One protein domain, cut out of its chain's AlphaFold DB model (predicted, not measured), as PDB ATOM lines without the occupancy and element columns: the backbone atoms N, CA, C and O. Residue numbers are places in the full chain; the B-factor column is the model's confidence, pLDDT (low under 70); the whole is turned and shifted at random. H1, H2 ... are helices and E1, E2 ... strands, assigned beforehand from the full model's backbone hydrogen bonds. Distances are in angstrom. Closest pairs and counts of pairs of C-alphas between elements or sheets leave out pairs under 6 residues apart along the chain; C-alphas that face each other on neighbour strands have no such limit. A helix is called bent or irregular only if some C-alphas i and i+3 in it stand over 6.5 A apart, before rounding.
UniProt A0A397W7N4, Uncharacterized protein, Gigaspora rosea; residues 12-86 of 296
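This is residues 12 to 86 of the 296 residues of an uncharacterized protein of Gigaspora rosea (UniProt A0A397W7N4). A narrow sheet of three antiparallel strands reaches away from a group of three helices gathered at its other end, and the hairpin E2 and E3 makes the far tip. The centres of H1, H2 and H3 make a triangle, in which H2 and H3 touch crosswise and H1 grazes the sheet beside E1. The printed part has 75 residues, with three named helices and three named strands in the order H1 E1 H2 E2 E3 H3, a mixed class of helices and strands. The sheet's order is E1, E3, E2. The whole is compact, with a radius of gyration of the C-alphas of 12.4 A and spans of 39 by 27 by 22 A.

Find C-alpha 12 at (-13.018, -17.853, 84.438); from there H1 runs through residues 12 to 22, 15.3 A long. E1 follows at residues 27 to 31, and H2 at residues 37 to 43. Look next at C-alpha 52 at (-20.966, -26.078, 69.411), where E2 begins; it runs to residue 58, 19.1 A. E3, residues 61 to 67, measures 19.0 A. H3, residues 70 to 86, spans 25.4 A and ends at C-alpha 86, (-28.326, -10.619, 86.686); it is irregular, with C-alphas 71 and 74 at 7.2 A.

Start with the inner strand E3. It is antiparallel to E1 at 165 degrees, with N 28 and O 66 at 2.8 A, within hydrogen-bond range. On its other side E2 is antiparallel at 160 degrees, with N 54 and O 65 at 2.9 A, also within range. E1, H2 and E2 form a split strand-helix-strand unit, two strands running the same way with E3 between them in the sheet, and its crossover is right-handed. H1 is on the sheet but only grazes it, with residues 16 to 21; its closest C-alphas to E1 are those of Ala 20 and Ile 28, 6.9 A. H2 and H3 are not on the sheet. H3 touches H2 with residues 76 to 83 alone, about perpendicular at 74 degrees; the closest C-alphas, of Ile 43 and Arg 79, are 5.8 A apart. H1 and H3 are close but not clearly touching, with the closest C-alphas, of Phe 14 and Ala 80, at 7.3 A; they run opposite ways at a steep tilt of 40 degrees. E2 and H3 are apart. In H1 every O i to N i+4 pair is within hydrogen-bond range; in H3 it is 11 of 13, and in H2 1 of 3, beside 4 of 4 O i to N i+3 pairs.

Look for the two C-alphas farthest apart at Asn 59 and Cys 86, 41.1 A. The printed part has no cut and no long link; the link from H2 to E2, 8 residues, is short, and the others are tight. The mean pLDDT of the printed part is 91.2, and no printed residue is under 70.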
ATOM      1  N   LYS A  12     -14.102 -17.262  85.238       91.06
ATOM      2  CA  LYS A  12     -13.018 -17.853  84.438       91.06
ATOM      3  C   LYS A  12     -13.470 -18.139  83.003       91.06
ATOM      4  O   LYS A  12     -12.787 -17.763  82.058       91.06
ATOM      5  N   TRP A  13     -14.633 -18.759  82.843       93.44
ATOM      6  CA  TRP A  13     -15.153 -19.154  81.535       93.44
ATOM      7  C   TRP A  13     -15.646 -17.957  80.725       93.44
ATOM      8  O   TRP A  13     -15.377 -17.884  79.531       93.44
ATOM      9  N   PHE A  14     -16.260 -16.962  81.373       95.38
ATOM     10  CA  PHE A  14     -16.560 -15.685  80.721       95.38
ATOM     11  C   PHE A  14     -15.298 -14.922  80.310       95.38
ATOM     12  O   PHE A  14     -15.276 -14.371  79.217       95.38
ATOM     13  N   LYS A  15     -14.239 -14.914  81.136       94.19
ATOM     14  CA  LYS A  15     -12.939 -14.310  80.794       94.19
ATOM     15  C   LYS A  15     -12.378 -14.934  79.515       94.19
ATOM     16  O   LYS A  15     -12.007 -14.203  78.604       94.19
ATOM     17  N   LEU A  16     -12.369 -16.266  79.422       94.00
ATOM     18  CA  LEU A  16     -11.911 -16.978  78.223       94.00
ATOM     19  C   LEU A  16     -12.793 -16.671  77.004       94.00
ATOM     20  O   LEU A  16     -12.270 -16.357  75.939       94.00
ATOM     21  N   LEU A  17     -14.119 -16.680  77.177       95.75
ATOM     22  CA  LEU A  17     -15.069 -16.367  76.109       95.75
ATOM     23  C   LEU A  17     -14.899 -14.935  75.574       95.75
ATOM     24  O   LEU A  17     -14.828 -14.730  74.366       95.75
ATOM     25  N   PHE A  18     -14.794 -13.937  76.452       96.00
ATOM     26  CA  PHE A  18     -14.589 -12.552  76.027       96.00
ATOM     27  C   PHE A  18     -13.192 -12.304  75.470       96.00
ATOM     28  O   PHE A  18     -13.054 -11.485  74.565       96.00
ATOM     29  N   ASN A  19     -12.169 -13.014  75.951       94.25
ATOM     30  CA  ASN A  19     -10.836 -12.957  75.359       94.25
ATOM     31  C   ASN A  19     -10.851 -13.409  73.892       94.25
ATOM     32  O   ASN A  19     -10.273 -12.727  73.051       94.25
ATOM     33  N   ALA A  20     -11.586 -14.478  73.571       95.19
ATOM     34  CA  ALA A  20     -11.768 -14.912  72.187       95.19
ATOM     35  C   ALA A  20     -12.410 -13.809  71.323       95.19
ATOM     36  O   ALA A  20     -11.906 -13.488  70.249       95.19
ATOM     37  N   PHE A  21     -13.453 -13.133  71.823       95.25
ATOM     38  CA  PHE A  21     -14.061 -12.009  71.099       95.25
ATOM     39  C   PHE A  21     -13.135 -10.794  70.948       95.25
ATOM     40  O   PHE A  21     -13.164 -10.134  69.911       95.25
ATOM     41  N   HIS A  22     -12.277 -10.498  71.931       90.94
ATOM     42  CA  HIS A  22     -11.270  -9.431  71.797       90.94
ATOM     43  C   HIS A  22     -10.294  -9.684  70.649       90.94
ATOM     44  O   HIS A  22      -9.881  -8.731  69.972       90.94
ATOM     45  N   ASN A  23      -9.975 -10.959  70.431       91.31
ATOM     46  CA  ASN A  23      -9.052 -11.443  69.410       91.31
ATOM     47  C   ASN A  23      -9.750 -11.809  68.090       91.31
ATOM     48  O   ASN A  23      -9.100 -12.321  67.185       91.31
ATOM     49  N   ASP A  24     -11.049 -11.512  67.963       91.94
ATOM     50  CA  ASP A  24     -11.866 -11.826  66.787       91.94
ATOM     51  C   ASP A  24     -11.906 -13.334  66.440       91.94
ATOM     52  O   ASP A  24     -12.173 -13.716  65.299       91.94
ATOM     53  N   GLU A  25     -11.697 -14.195  67.438       95.44
ATOM     54  CA  GLU A  25     -11.722 -15.654  67.316       95.44
ATOM     55  C   GLU A  25     -13.163 -16.192  67.268       95.44
ATOM     56  O   GLU A  25     -14.097 -15.598  67.812       95.44
ATOM     57  N   THR A  26     -13.353 -17.348  66.624       95.81
ATOM     58  CA  THR A  26     -14.642 -18.071  66.586       95.81
ATOM     59  C   THR A  26     -14.575 -19.463  67.204       95.81
ATOM     60  O   THR A  26     -15.501 -20.261  67.040       95.81
ATOM     61  N   ALA A  27     -13.465 -19.777  67.872       95.81
ATOM     62  CA  ALA A  27     -13.259 -21.036  68.560       95.81
ATOM     63  C   ALA A  27     -12.315 -20.872  69.756       95.81
ATOM     64  O   ALA A  27     -11.479 -19.975  69.763       95.81
ATOM     65  N   ILE A  28     -12.450 -21.751  70.748       95.19
ATOM     66  CA  ILE A  28     -11.571 -21.841  71.917       95.19
ATOM     67  C   ILE A  28     -11.212 -23.308  72.112       95.19
ATOM     68  O   ILE A  28     -12.101 -24.161  72.194       95.19
ATOM     69  N   GLU A  29      -9.918 -23.589  72.199       92.69
ATOM     70  CA  GLU A  29      -9.399 -24.915  72.510       92.69
ATOM     71  C   GLU A  29      -9.093 -25.033  74.006       92.69
ATOM     72  O   GLU A  29      -8.473 -24.156  74.610       92.69
ATOM     73  N   PHE A  30      -9.527 -26.140  74.596       91.06
ATOM     74  CA  PHE A  30      -9.308 -26.482  75.990       91.06
ATOM     75  C   PHE A  30      -8.528 -27.791  76.081       91.06
ATOM     76  O   PHE A  30      -8.984 -28.836  75.609       91.06
ATOM     77  N   LEU A  31      -7.370 -27.732  76.739       86.88
ATOM     78  CA  LEU A  31      -6.530 -28.891  77.023       86.88
ATOM     79  C   LEU A  31      -6.777 -29.349  78.459       86.88
ATOM     80  O   LEU A  31      -6.451 -28.623  79.397       86.88
ATOM     81  N   ASN A  32      -7.337 -30.548  78.635       78.12
ATOM     82  CA  ASN A  32      -7.593 -31.214  79.926       78.12
ATOM     83  C   ASN A  32      -8.568 -30.510  80.897       78.12
ATOM     84  O   ASN A  32      -9.061 -31.155  81.818       78.12
ATOM     85  N   ASP A  33      -8.869 -29.227  80.705       80.62
ATOM     86  CA  ASP A  33      -9.734 -28.426  81.571       80.62
ATOM     87  C   ASP A  33     -10.899 -27.864  80.765       80.62
ATOM     88  O   ASP A  33     -10.786 -26.821  80.117       80.62
ATOM     89  N   SER A  34     -12.013 -28.599  80.767       78.19
ATOM     90  CA  SER A  34     -13.194 -28.210  80.020       78.19
ATOM     91  C   SER A  34     -14.201 -27.442  80.891       78.19
ATOM     92  O   SER A  34     -14.445 -27.770  82.055       78.19
ATOM     93  N   PRO A  35     -14.821 -26.406  80.329       81.00
ATOM     94  CA  PRO A  35     -15.874 -25.648  80.989       81.00
ATOM     95  C   PRO A  35     -17.088 -26.504  81.396       81.00
ATOM     96  O   PRO A  35     -17.521 -27.368  80.628       81.00
ATOM     97  N   PRO A  36     -17.712 -26.225  82.559       85.94
ATOM     98  CA  PRO A  36     -18.874 -26.963  83.033       85.94
ATOM     99  C   PRO A  36     -20.041 -26.913  82.046       85.94
ATOM    100  O   PRO A  36     -20.374 -25.859  81.506       85.94
ATOM    101  N   VAL A  37     -20.760 -28.029  81.906       84.56
ATOM    102  CA  VAL A  37     -21.979 -28.112  81.078       84.56
ATOM    103  C   VAL A  37     -23.000 -27.033  81.460       84.56
ATOM    104  O   VAL A  37     -23.661 -26.459  80.596       84.56
ATOM    105  N   ASN A  38     -23.110 -26.715  82.752       88.31
ATOM    106  CA  ASN A  38     -24.018 -25.679  83.238       88.31
ATOM    107  C   ASN A  38     -23.631 -24.270  82.771       88.31
ATOM    108  O   ASN A  38     -24.524 -23.461  82.543       88.31
ATOM    109  N   PHE A  39     -22.343 -23.995  82.542       91.38
ATOM    110  CA  PHE A  39     -21.930 -22.738  81.923       91.38
ATOM    111  C   PHE A  39     -22.420 -22.651  80.477       91.38
ATOM    112  O   PHE A  39     -22.982 -21.639  80.075       91.38
ATOM    113  N   ILE A  40     -22.271 -23.725  79.696       91.00
ATOM    114  CA  ILE A  40     -22.739 -23.734  78.304       91.00
ATOM    115  C   ILE A  40     -24.240 -23.513  78.207       91.00
ATOM    116  O   ILE A  40     -24.679 -22.803  77.310       91.00
ATOM    117  N   LYS A  41     -25.024 -24.043  79.148       92.19
ATOM    118  CA  LYS A  41     -26.480 -23.827  79.209       92.19
ATOM    119  C   LYS A  41     -26.886 -22.363  79.431       92.19
ATOM    120  O   LYS A  41     -28.041 -22.026  79.198       92.19
ATOM    121  N   ILE A  42     -25.969 -21.492  79.860       92.56
ATOM    122  CA  ILE A  42     -26.216 -20.041  79.897       92.56
ATOM    123  C   ILE A  42     -26.341 -19.498  78.473       92.56
ATOM    124  O   ILE A  42     -27.182 -18.647  78.189       92.56
ATOM    125  N   ILE A  43     -25.485 -19.987  77.575       94.69
ATOM    126  CA  ILE A  43     -25.395 -19.508  76.198       94.69
ATOM    127  C   ILE A  43     -26.274 -20.328  75.264       94.69
ATOM    128  O   ILE A  43     -26.889 -19.752  74.376       94.69
ATOM    129  N   ASN A  44     -26.374 -21.639  75.452       94.06
ATOM    130  CA  ASN A  44     -27.197 -22.525  74.638       94.06
ATOM    131  C   ASN A  44     -28.539 -22.781  75.319       94.06
ATOM    132  O   ASN A  44     -28.591 -23.229  76.463       94.06
ATOM    133  N   THR A  45     -29.625 -22.568  74.584       88.56
ATOM    134  CA  THR A  45     -30.980 -22.930  75.019       88.56
ATOM    135  C   THR A  45     -31.397 -24.251  74.381       88.56
ATOM    136  O   THR A  45     -30.704 -24.778  73.507       88.56
ATOM    137  N   LYS A  46     -32.536 -24.813  74.803       85.75
ATOM    138  CA  LYS A  46     -33.071 -26.045  74.198       85.75
ATOM    139  C   LYS A  46     -33.313 -25.874  72.695       85.75
ATOM    140  O   LYS A  46     -33.090 -26.804  71.931       85.75
ATOM    141  N   GLU A  47     -33.711 -24.675  72.287       88.88
ATOM    142  CA  GLU A  47     -34.071 -24.320  70.915       88.88
ATOM    143  C   GLU A  47     -32.875 -23.812  70.097       88.88
ATOM    144  O   GLU A  47     -32.914 -23.845  68.869       88.88
ATOM    145  N   GLU A  48     -31.815 -23.320  70.747       92.44
ATOM    146  CA  GLU A  48     -30.722 -22.620  70.068       92.44
ATOM    147  C   GLU A  48     -29.353 -23.008  70.642       92.44
ATOM    148  O   GLU A  48     -28.976 -22.615  71.749       92.44
ATOM    149  N   GLN A  49     -28.592 -23.767  69.850       93.75
ATOM    150  CA  GLN A  49     -27.223 -24.189  70.152       93.75
ATOM    151  C   GLN A  49     -26.229 -23.239  69.468       93.75
ATOM    152  O   GLN A  49     -25.802 -23.483  68.339       93.75
ATOM    153  N   LEU A  50     -25.909 -22.130  70.139       95.94
ATOM    154  CA  LEU A  50     -25.040 -21.074  69.607       95.94
ATOM    155  C   LEU A  50     -23.556 -21.465  69.644       95.94
ATOM    156  O   LEU A  50     -22.831 -21.226  68.680       95.94
ATOM    157  N   ILE A  51     -23.114 -22.085  70.742       95.56
ATOM    158  CA  ILE A  51     -21.767 -22.647  70.886       95.56
ATOM    159  C   ILE A  51     -21.847 -24.153  70.663       95.56
ATOM    160  O   ILE A  51     -22.537 -24.869  71.385       95.56
ATOM    161  N   LYS A  52     -21.117 -24.649  69.674       93.94
ATOM    162  CA  LYS A  52     -20.966 -26.078  69.411       93.94
ATOM    163  C   LYS A  52     -19.713 -26.593  70.110       93.94
ATOM    164  O   LYS A  52     -18.730 -25.868  70.242       93.94
ATOM    165  N   ILE A  53     -19.762 -27.846  70.557       91.44
ATOM    166  CA  ILE A  53     -18.687 -28.484  71.320       91.44
ATOM    167  C   ILE A  53     -18.225 -29.725  70.565       91.44
ATOM    168  O   ILE A  53     -19.039 -30.594  70.258       91.44
ATOM    169  N   LEU A  54     -16.926 -29.812  70.301       90.06
ATOM    170  CA  LEU A  54     -16.255 -31.035  69.863       90.06
ATOM    171  C   LEU A  54     -15.388 -31.540  71.010       90.06
ATOM    172  O   LEU A  54     -14.740 -30.746  71.686       90.06
ATOM    173  N   SER A  55     -15.372 -32.850  71.228       87.94
ATOM    174  CA  SER A  55     -14.478 -33.491  72.188       87.94
ATOM    175  C   SER A  55     -13.863 -34.717  71.535       87.94
ATOM    176  O   SER A  55     -14.574 -35.520  70.930       87.94
ATOM    177  N   PHE A  56     -12.543 -34.829  71.620       86.25
ATOM    178  CA  PHE A  56     -11.799 -35.969  71.104       86.25
ATOM    179  C   PHE A  56     -10.577 -36.248  71.981       86.25
ATOM    180  O   PHE A  56      -9.986 -35.343  72.573       86.25
ATOM    181  N   LEU A  57     -10.200 -37.525  72.060       83.31
ATOM    182  CA  LEU A  57      -8.964 -37.953  72.707       83.31
ATOM    183  C   LEU A  57      -7.815 -37.898  71.700       83.31
ATOM    184  O   LEU A  57      -7.865 -38.566  70.669       83.31
ATOM    185  N   SER A  58      -6.774 -37.132  72.020       77.94
ATOM    186  CA  SER A  58      -5.516 -37.106  71.273       77.94
ATOM    187  C   SER A  58      -4.400 -37.679  72.140       77.94
ATOM    188  O   SER A  58      -3.969 -37.055  73.106       77.94
ATOM    189  N   ASN A  59      -3.933 -38.882  71.802       72.81
ATOM    190  CA  ASN A  59      -2.869 -39.637  72.477       72.81
ATOM    191  C   ASN A  59      -3.132 -39.969  73.965       72.81
ATOM    192  O   ASN A  59      -3.264 -41.142  74.291       72.81
ATOM    193  N   ILE A  60      -3.215 -38.980  74.866       80.06
ATOM    194  CA  ILE A  60      -3.575 -39.109  76.301       80.06
ATOM    195  C   ILE A  60      -4.343 -37.858  76.799       80.06
ATOM    196  O   ILE A  60      -4.833 -37.822  77.925       80.06
ATOM    197  N   THR A  61      -4.483 -36.812  75.980       80.94
ATOM    198  CA  THR A  61      -5.165 -35.570  76.359       80.94
ATOM    199  C   THR A  61      -6.588 -35.543  75.816       80.94
ATOM    200  O   THR A  61      -6.847 -35.890  74.661       80.94
ATOM    201  N   ASN A  62      -7.528 -35.115  76.659       85.12
ATOM    202  CA  ASN A  62      -8.862 -34.762  76.191       85.12
ATOM    203  C   ASN A  62      -8.813 -33.326  75.669       85.12
ATOM    204  O   ASN A  62      -8.525 -32.398  76.432       85.12
ATOM    205  N   VAL A  63      -9.085 -33.165  74.378       87.50
ATOM    206  CA  VAL A  63      -9.198 -31.858  73.737       87.50
ATOM    207  C   VAL A  63     -10.676 -31.548  73.582       87.50
ATOM    208  O   VAL A  63     -11.428 -32.314  72.972       87.50
ATOM    209  N   VAL A  64     -11.097 -30.418  74.145       90.88
ATOM    210  CA  VAL A  64     -12.443 -29.880  73.948       90.88
ATOM    211  C   VAL A  64     -12.324 -28.595  73.149       90.88
ATOM    212  O   VAL A  64     -11.580 -27.698  73.525       90.88
ATOM    213  N   VAL A  65     -13.065 -28.494  72.051       91.75
ATOM    214  CA  VAL A  65     -13.122 -27.289  71.224       91.75
ATOM    215  C   VAL A  65     -14.525 -26.724  71.286       91.75
ATOM    216  O   VAL A  65     -15.502 -27.394  70.944       91.75
ATOM    217  N   TRP A  66     -14.625 -25.471  71.703       93.75
ATOM    218  CA  TRP A  66     -15.816 -24.666  71.489       93.75
ATOM    219  C   TRP A  66     -15.690 -23.905  70.197       93.75
ATOM    220  O   TRP A  66     -14.629 -23.359  69.922       93.75
ATOM    221  N   TYR A  67     -16.768 -23.822  69.432       96.00
ATOM    222  CA  TYR A  67     -16.796 -23.003  68.233       96.00
ATOM    223  C   TYR A  67     -18.202 -22.489  67.943       96.00
ATOM    224  O   TYR A  67     -19.201 -23.091  68.339       96.00
ATOM    225  N   TRP A  68     -18.290 -21.364  67.247       97.19
ATOM    226  CA  TRP A  68     -19.551 -20.737  66.855       97.19
ATOM    227  C   TRP A  68     -19.434 -20.124  65.462       97.19
ATOM    228  O   TRP A  68     -18.339 -19.895  64.949       97.19
ATOM    229  N   ASN A  69     -20.570 -19.835  64.826       96.75
ATOM    230  CA  ASN A  69     -20.543 -19.046  63.598       96.75
ATOM    231  C   ASN A  69     -20.414 -17.563  63.951       96.75
ATOM    232  O   ASN A  69     -21.073 -17.088  64.875       96.75
ATOM    233  N   LYS A  70     -19.677 -16.785  63.149       94.06
ATOM    234  CA  LYS A  70     -19.519 -15.335  63.377       94.06
ATOM    235  C   LYS A  70     -20.857 -14.583  63.457       94.06
ATOM    236  O   LYS A  70     -20.991 -13.642  64.227       94.06
ATOM    237  N   LYS A  71     -21.878 -15.028  62.714       95.00
ATOM    238  CA  LYS A  71     -23.238 -14.453  62.760       95.00
ATOM    239  C   LYS A  71     -23.946 -14.614  64.116       95.00
ATOM    240  O   LYS A  71     -24.871 -13.861  64.403       95.00
ATOM    241  N   ASP A  72     -23.536 -15.598  64.916       95.94
ATOM    242  CA  ASP A  72     -24.157 -15.945  66.198       95.94
ATOM    243  C   ASP A  72     -23.495 -15.195  67.374       95.94
ATOM    244  O   ASP A  72     -24.078 -15.099  68.455       95.94
ATOM    245  N   GLU A  73     -22.319 -14.595  67.154       94.81
ATOM    246  CA  GLU A  73     -21.540 -13.841  68.148       94.81
ATOM    247  C   GLU A  73     -22.354 -12.772  68.898       94.81
ATOM    248  O   GLU A  73     -22.331 -12.799  70.134       94.81
ATOM    249  N   PRO A  74     -23.173 -11.920  68.239       94.88
ATOM    250  CA  PRO A  74     -23.993 -10.952  68.962       94.88
ATOM    251  C   PRO A  74     -24.937 -11.608  69.974       94.88
ATOM    252  O   PRO A  74     -25.111 -11.105  71.079       94.88
ATOM    253  N   LYS A  75     -25.549 -12.753  69.638       96.06
ATOM    254  CA  LYS A  75     -26.452 -13.473  70.552       96.06
ATOM    255  C   LYS A  75     -25.694 -14.084  71.728       96.06
ATOM    256  O   LYS A  75     -26.201 -14.048  72.849       96.06
ATOM    257  N   ILE A  76     -24.491 -14.601  71.487       97.25
ATOM    258  CA  ILE A  76     -23.634 -15.156  72.540       97.25
ATOM    259  C   ILE A  76     -23.236 -14.056  73.529       97.25
ATOM    260  O   ILE A  76     -23.425 -14.221  74.734       97.25
ATOM    261  N   ILE A  77     -22.757 -12.913  73.027       96.69
ATOM    262  CA  ILE A  77     -22.383 -11.759  73.854       96.69
ATOM    263  C   ILE A  77     -23.595 -11.252  74.634       96.69
ATOM    264  O   ILE A  77     -23.499 -11.074  75.845       96.69
ATOM    265  N   ASN A  78     -24.751 -11.116  73.975       95.56
ATOM    266  CA  ASN A  78     -26.001 -10.722  74.621       95.56
ATOM    267  C   ASN A  78     -26.315 -11.601  75.847       95.56
ATOM    268  O   ASN A  78     -26.455 -11.079  76.953       95.56
ATOM    269  N   ARG A  79     -26.366 -12.930  75.667       95.75
ATOM    270  CA  ARG A  79     -26.678 -13.889  76.744       95.75
ATOM    271  C   ARG A  79     -25.625 -13.866  77.857       95.75
ATOM    272  O   ARG A  79     -25.973 -13.922  79.036       95.75
ATOM    273  N   ALA A  80     -24.346 -13.731  77.503       96.19
ATOM    274  CA  ALA A  80     -23.256 -13.654  78.474       96.19
ATOM    275  C   ALA A  80     -23.354 -12.403  79.364       96.19
ATOM    276  O   ALA A  80     -23.262 -12.495  80.590       96.19
ATOM    277  N   ILE A  81     -23.571 -11.235  78.758       96.06
ATOM    278  CA  ILE A  81     -23.674  -9.957  79.472       96.06
ATOM    279  C   ILE A  81     -24.951  -9.909  80.319       96.06
ATOM    280  O   ILE A  81     -24.889  -9.472  81.468       96.06
ATOM    281  N   GLU A  82     -26.081 -10.405  79.805       94.19
ATOM    282  CA  GLU A  82     -27.333 -10.542  80.567       94.19
ATOM    283  C   GLU A  82     -27.138 -11.436  81.799       94.19
ATOM    284  O   GLU A  82     -27.518 -11.054  82.909       94.19
ATOM    285  N   TYR A  83     -26.463 -12.580  81.647       94.50
ATOM    286  CA  TYR A  83     -26.161 -13.453  82.778       94.50
ATOM    287  C   TYR A  83     -25.289 -12.759  83.826       94.50
ATOM    288  O   TYR A  83     -25.607 -12.817  85.013       94.50
ATOM    289  N   ILE A  84     -24.212 -12.080  83.414       94.12
ATOM    290  CA  ILE A  84     -23.333 -11.339  84.333       94.12
ATOM    291  C   ILE A  84     -24.119 -10.245  85.059       94.12
ATOM    292  O   ILE A  84     -24.025 -10.119  86.282       94.12
ATOM    293  N   ALA A  85     -24.928  -9.475  84.330       90.94
ATOM    294  CA  ALA A  85     -25.726  -8.398  84.895       90.94
ATOM    295  C   ALA A  85     -26.717  -8.903  85.956       90.94
ATOM    296  O   ALA A  85     -26.861  -8.249  86.989       90.94
ATOM    297  N   CYS A  86     -27.339 -10.068  85.755       89.62
ATOM    298  CA  CYS A  86     -28.326 -10.619  86.686       89.62
ATOM    299  C   CYS A  86     -27.710 -11.418  87.845       89.62
ATOM    300  O   CYS A  86     -28.204 -11.333  88.965       89.62
TER     301      CYS A  86